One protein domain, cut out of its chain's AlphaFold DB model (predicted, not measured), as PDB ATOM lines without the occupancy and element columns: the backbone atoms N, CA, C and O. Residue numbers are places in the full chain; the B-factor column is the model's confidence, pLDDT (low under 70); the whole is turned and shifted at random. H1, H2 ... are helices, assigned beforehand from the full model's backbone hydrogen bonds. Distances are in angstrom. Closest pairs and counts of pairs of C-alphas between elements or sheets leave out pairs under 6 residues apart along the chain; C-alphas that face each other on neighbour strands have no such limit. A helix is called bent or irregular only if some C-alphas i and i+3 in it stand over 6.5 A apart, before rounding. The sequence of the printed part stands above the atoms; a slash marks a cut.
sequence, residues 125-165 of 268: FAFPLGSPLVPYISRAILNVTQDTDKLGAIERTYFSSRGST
ATOM      1  N   PHE A 125      45.023  32.228 -48.389       92.69
ATOM      2  CA  PHE A 125      45.762  32.188 -49.650       92.69
ATOM      3  C   PHE A 125      46.856  31.121 -49.571       92.69
ATOM      4  O   PHE A 125      47.686  31.150 -48.661       92.69
ATOM      5  N   ALA A 126      46.866  30.194 -50.527       93.06
ATOM      6  CA  ALA A 126      47.880  29.149 -50.622       93.06
ATOM      7  C   ALA A 126      49.043  29.587 -51.526       93.06
ATOM      8  O   ALA A 126      48.833  30.130 -52.609       93.06
ATOM      9  N   PHE A 127      50.272  29.299 -51.098       95.56
ATOM     10  CA  PHE A 127      51.494  29.547 -51.862       95.56
ATOM     11  C   PHE A 127      52.414  28.320 -51.797       95.56
ATOM     12  O   PHE A 127      52.358  27.582 -50.810       95.56
ATOM     13  N   PRO A 128      53.293  28.104 -52.795       96.50
ATOM     14  CA  PRO A 128      54.338  27.089 -52.710       96.50
ATOM     15  C   PRO A 128      55.227  27.280 -51.475       96.50
ATOM     16  O   PRO A 128      55.480  28.410 -51.043       96.50
ATOM     17  N   LEU A 129      55.732  26.175 -50.925       95.12
ATOM     18  CA  LEU A 129      56.629  26.204 -49.772       95.12
ATOM     19  C   LEU A 129      57.889  27.027 -50.094       95.12
ATOM     20  O   LEU A 129      58.490  26.863 -51.152       95.12
ATOM     21  N   GLY A 130      58.269  27.932 -49.188       94.06
ATOM     22  CA  GLY A 130      59.383  28.866 -49.402       94.06
ATOM     23  C   GLY A 130      59.051  30.100 -50.254       94.06
ATOM     24  O   GLY A 130      59.939  30.913 -50.493       94.06
ATOM     25  N   SER A 131      57.798  30.286 -50.692       96.75
ATOM     26  CA  SER A 131      57.397  31.479 -51.450       96.75
ATOM     27  C   SER A 131      57.634  32.774 -50.652       96.75
ATOM     28  O   SER A 131      57.086  32.925 -49.554       96.75
ATOM     29  N   PRO A 132      58.361  33.766 -51.208       95.69
ATOM     30  CA  PRO A 132      58.602  35.038 -50.534       95.69
ATOM     31  C   PRO A 132      57.331  35.889 -50.400       95.69
ATOM     32  O   PRO A 132      57.328  36.840 -49.627       95.69
ATOM     33  N   LEU A 133      56.247  35.559 -51.118       95.62
ATOM     34  CA  LEU A 133      54.984  36.306 -51.086       95.62
ATOM     35  C   LEU A 133      54.194  36.112 -49.788       95.62
ATOM     36  O   LEU A 133      53.433  37.006 -49.422       95.62
ATOM     37  N   VAL A 134      54.391  34.994 -49.078       95.94
ATOM     38  CA  VAL A 134      53.665  34.665 -47.836       95.94
ATOM     39  C   VAL A 134      53.702  35.823 -46.822       95.94
ATOM     40  O   VAL A 134      52.632  36.342 -46.501       95.94
ATOM     41  N   PRO A 135      54.870  36.322 -46.360       95.81
ATOM     42  CA  PRO A 135      54.916  37.424 -45.396       95.81
ATOM     43  C   PRO A 135      54.325  38.740 -45.924       95.81
ATOM     44  O   PRO A 135      53.756  39.492 -45.133       95.81
ATOM     45  N   TYR A 136      54.424  39.036 -47.226       96.38
ATOM     46  CA  TYR A 136      53.827  40.249 -47.799       96.38
ATOM     47  C   TYR A 136      52.299  40.178 -47.790       96.38
ATOM     48  O   TYR A 136      51.645  41.111 -47.327       96.38
ATOM     49  N   ILE A 137      51.732  39.058 -48.239       96.06
ATOM     50  CA  ILE A 137      50.282  38.854 -48.301       96.06
ATOM     51  C   ILE A 137      49.687  38.747 -46.894       96.06
ATOM     52  O   ILE A 137      48.688  39.404 -46.620       96.06
ATOM     53  N   SER A 138      50.329  38.040 -45.957       95.12
ATOM     54  CA  SER A 138      49.884  38.012 -44.555       95.12
ATOM     55  C   SER A 138      49.869  39.406 -43.913       95.12
ATOM     56  O   SER A 138      48.912  39.745 -43.220       95.12
ATOM     57  N   ARG A 139      50.879  40.254 -44.174       96.00
ATOM     58  CA  ARG A 139      50.885  41.655 -43.706       96.00
ATOM     59  C   ARG A 139      49.804  42.500 -44.382       96.00
ATOM     60  O   ARG A 139      49.173  43.307 -43.707       96.00
ATOM     61  N   ALA A 140      49.571  42.315 -45.681       94.81
ATOM     62  CA  ALA A 140      48.515  43.016 -46.408       94.81
ATOM     63  C   ALA A 140      47.120  42.655 -45.871       94.81
ATOM     64  O   ALA A 140      46.307  43.550 -45.658       94.81
ATOM     65  N   ILE A 141      46.873  41.372 -45.576       93.94
ATOM     66  CA  ILE A 141      45.638  40.904 -44.933       93.94
ATOM     67  C   ILE A 141      45.471  41.571 -43.567       93.94
ATOM     68  O   ILE A 141      44.429  42.169 -43.332       93.94
ATOM     69  N   LEU A 142      46.494  41.542 -42.702       94.12
ATOM     70  CA  LEU A 142      46.440  42.187 -41.382       94.12
ATOM     71  C   LEU A 142      46.149  43.695 -41.472       94.12
ATOM     72  O   LEU A 142      45.306  44.193 -40.738       94.12
ATOM     73  N   ASN A 143      46.778  44.408 -42.409       95.31
ATOM     74  CA  ASN A 143      46.536  45.838 -42.643       95.31
ATOM     75  C   ASN A 143      45.093  46.145 -43.100       95.31
ATOM     76  O   ASN A 143      44.590  47.239 -42.861       95.31
ATOM     77  N   VAL A 144      44.422  45.198 -43.764       93.50
ATOM     78  CA  VAL A 144      43.012  45.333 -44.167       93.50
ATOM     79  C   VAL A 144      42.057  44.886 -43.059       93.50
ATOM     80  O   VAL A 144      41.006  45.494 -42.907       93.50
ATOM     81  N   THR A 145      42.389  43.855 -42.274       91.44
ATOM     82  CA  THR A 145      41.491  43.315 -41.234       91.44
ATOM     83  C   THR A 145      41.575  44.045 -39.896       91.44
ATOM     84  O   THR A 145      40.603  44.023 -39.146       91.44
ATOM     85  N   GLN A 146      42.698  44.702 -39.589       93.88
ATOM     86  CA  GLN A 146      42.835  45.577 -38.417       93.88
ATOM     87  C   GLN A 146      42.163  46.942 -38.623       93.88
ATOM     88  O   GLN A 146      41.787  47.592 -37.651       93.88
ATOM     89  N   ASP A 147      41.992  47.367 -39.876       94.44
ATOM     90  CA  ASP A 147      41.295  48.597 -40.238       94.44
ATOM     91  C   ASP A 147      39.805  48.305 -40.474       94.44
ATOM     92  O   ASP A 147      39.384  47.851 -41.542       94.44
ATOM     93  N   THR A 148      38.994  48.555 -39.444       91.75
ATOM     94  CA  THR A 148      37.548  48.296 -39.466       91.75
ATOM     95  C   THR A 148      36.808  49.106 -40.527       91.75
ATOM     96  O   THR A 148      35.797  48.635 -41.051       91.75
ATOM     97  N   ASP A 149      37.307  50.292 -40.882       92.50
ATOM     98  CA  ASP A 149      36.670  51.164 -41.867       92.50
ATOM     99  C   ASP A 149      36.941  50.670 -43.290       92.50
ATOM    100  O   ASP A 149      36.005  50.569 -44.091       92.50
ATOM    101  N   LYS A 150      38.182  50.260 -43.594       91.81
ATOM    102  CA  LYS A 150      38.525  49.580 -44.855       91.81
ATOM    103  C   LYS A 150      37.771  48.260 -44.997       91.81
ATOM    104  O   LYS A 150      37.163  48.027 -46.042       91.81
ATOM    105  N   LEU A 151      37.769  47.414 -43.964       90.31
ATOM    106  CA  LEU A 151      37.061  46.131 -43.996       90.31
ATOM    107  C   LEU A 151      35.550  46.331 -44.187       90.31
ATOM    108  O   LEU A 151      34.947  45.684 -45.043       90.31
ATOM    109  N   GLY A 152      34.947  47.274 -43.459       89.69
ATOM    110  CA  GLY A 152      33.529  47.611 -43.586       89.69
ATOM    111  C   GLY A 152      33.167  48.242 -44.934       89.69
ATOM    112  O   GLY A 152      32.067  48.009 -45.440       89.69
ATOM    113  N   ALA A 153      34.071  49.009 -45.549       90.38
ATOM    114  CA  ALA A 153      33.894  49.534 -46.903       90.38
ATOM    115  C   ALA A 153      33.932  48.414 -47.956       90.38
ATOM    116  O   ALA A 153      33.093  48.401 -48.860       90.38
ATOM    117  N   ILE A 154      34.845  47.448 -47.814       88.88
ATOM    118  CA  ILE A 154      34.894  46.237 -48.648       88.88
ATOM    119  C   ILE A 154      33.595  45.435 -48.475       88.88
ATOM    120  O   ILE A 154      32.936  45.138 -49.471       88.88
ATOM    121  N   GLU A 155      33.167  45.151 -47.240       85.88
ATOM    122  CA  GLU A 155      31.940  44.383 -46.993       85.88
ATOM    123  C   GLU A 155      30.710  45.063 -47.619       85.88
ATOM    124  O   GLU A 155      29.957  44.422 -48.355       85.88
ATOM    125  N   ARG A 156      30.548  46.380 -47.439       84.44
ATOM    126  CA  ARG A 156      29.457  47.141 -48.073       84.44
ATOM    127  C   ARG A 156      29.524  47.117 -49.603       84.44
ATOM    128  O   ARG A 156      28.499  46.934 -50.257       84.44
ATOM    129  N   THR A 157      30.717  47.249 -50.181       85.81
ATOM    130  CA  THR A 157      30.899  47.267 -51.643       85.81
ATOM    131  C   THR A 157      30.507  45.935 -52.282       85.81
ATOM    132  O   THR A 157      29.798  45.926 -53.288       85.81
ATOM    133  N   TYR A 158      30.924  44.806 -51.698       80.75
ATOM    134  CA  TYR A 158      30.709  43.484 -52.297       80.75
ATOM    135  C   TYR A 158      29.401  42.802 -51.869       80.75
ATOM    136  O   TYR A 158      28.785  42.137 -52.703       80.75
ATOM    137  N   PHE A 159      28.941  42.981 -50.624       77.88
ATOM    138  CA  PHE A 159      27.734  42.315 -50.113       77.88
ATOM    139  C   PHE A 159      26.488  43.216 -50.130       77.88
ATOM    140  O   PHE A 159      25.414  42.740 -50.495       77.88
ATOM    141  N   SER A 160      26.593  44.512 -49.804       68.81
ATOM    142  CA  SER A 160      25.412  45.400 -49.761       68.81
ATOM    143  C   SER A 160      24.979  45.913 -51.138       68.81
ATOM    144  O   SER A 160      23.783  46.052 -51.379       68.81
ATOM    145  N   SER A 161      25.922  46.174 -52.050       54.75
ATOM    146  CA  SER A 161      25.631  46.794 -53.357       54.75
ATOM    147  C   SER A 161      25.065  45.824 -54.409       54.75
ATOM    148  O   SER A 161      24.394  46.249 -55.345       54.75
ATOM    149  N   ARG A 162      25.325  44.511 -54.281       53.31
ATOM    150  CA  ARG A 162      25.018  43.524 -55.340       53.31
ATOM    151  C   ARG A 162      23.869  42.558 -55.041       53.31
ATOM    152  O   ARG A 162      23.396  41.903 -55.964       53.31
ATOM    153  N   GLY A 163      23.426  42.458 -53.787       52.38
ATOM    154  CA  GLY A 163      22.260  41.646 -53.411       52.38
ATOM    155  C   GLY A 163      20.950  42.434 -53.286       52.38
ATOM    156  O   GLY A 163      19.881  41.870 -53.470       52.38
ATOM    157  N   SER A 164      21.022  43.738 -53.009       52.34
ATOM    158  CA  SER A 164      19.874  44.540 -52.562       52.34
ATOM    159  C   SER A 164      18.938  45.046 -53.664       52.34
ATOM    160  O   SER A 164      17.820  45.442 -53.350       52.34
ATOM    161  N   THR A 165      19.329  45.011 -54.944       53.50
ATOM    162  CA  THR A 165      18.548  45.632 -56.038       53.50
ATOM    163  C   THR A 165      17.182  44.992 -56.296       53.50
ATOM    164  O   THR A 165      16.369  45.591 -56.993       53.50
TER     165      THR A 165
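Overview. This is residues 125 to 165 of the 268 residues of an uncharacterized protein of Juglans regia (UniProt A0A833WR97). Two helices, H2 and H1, meet near their ends at a corner and make a wide, open L, with no other part filling the space between the two arms. At the far end of H1 the unnamed residues 125 to 132 form a hook that folds back toward H1. The printed part has 41 residues with two named helices, H1 then H2 along the chain, and no named strand; the class is all helix. It is extended, with a radius of gyration of the C-alphas of 14.1 A, and its C-alphas span 44 by 19 by 7 A.

Along the chain. The longest helix is H2, residues 148 to 165, 25.4 A from first to last C-alpha. It begins at C-alpha 148 (37.548, 48.296, -39.466) and ends at C-alpha 165 (18.548, 45.632, -56.038). It has a kink of 28 degrees near residue 155 and is irregular, but only just: C-alphas 162 and 165 are 6.8 A apart. H1, residues 133 to 145, is 18.1 A long and begins at C-alpha 133 (54.984, 36.306, -51.086).

Arrangement. H2 and H1 touch only at the corner by their link, and only just, with 3 pairs of C-alphas within 8 A. The closest C-alphas are those of Thr 145 and Leu 151, 5.9 A apart. H1 touches H2 with residues 144 to 145 alone, and H2 touches H1 with residues 150 to 151 alone. The lines of the helices are about perpendicular, at 78 degrees, and their centres are 20.3 A apart. Every O i to N i+4 pair is within hydrogen-bond range in H1, and 9 of 14 are in H2.

Size, cuts and confidence. The C-alphas farthest apart are those of Gly 130 and Thr 165, 44.6 A. The printed part has no cut, and the link from H1 to H2 is tight, with 2 residues. Residues 127 to 133 stand free, and so do residues 155 to 165, which belong to H2. The mean pLDDT of the printed part is 87.0; residues 160 to 165 are under 70.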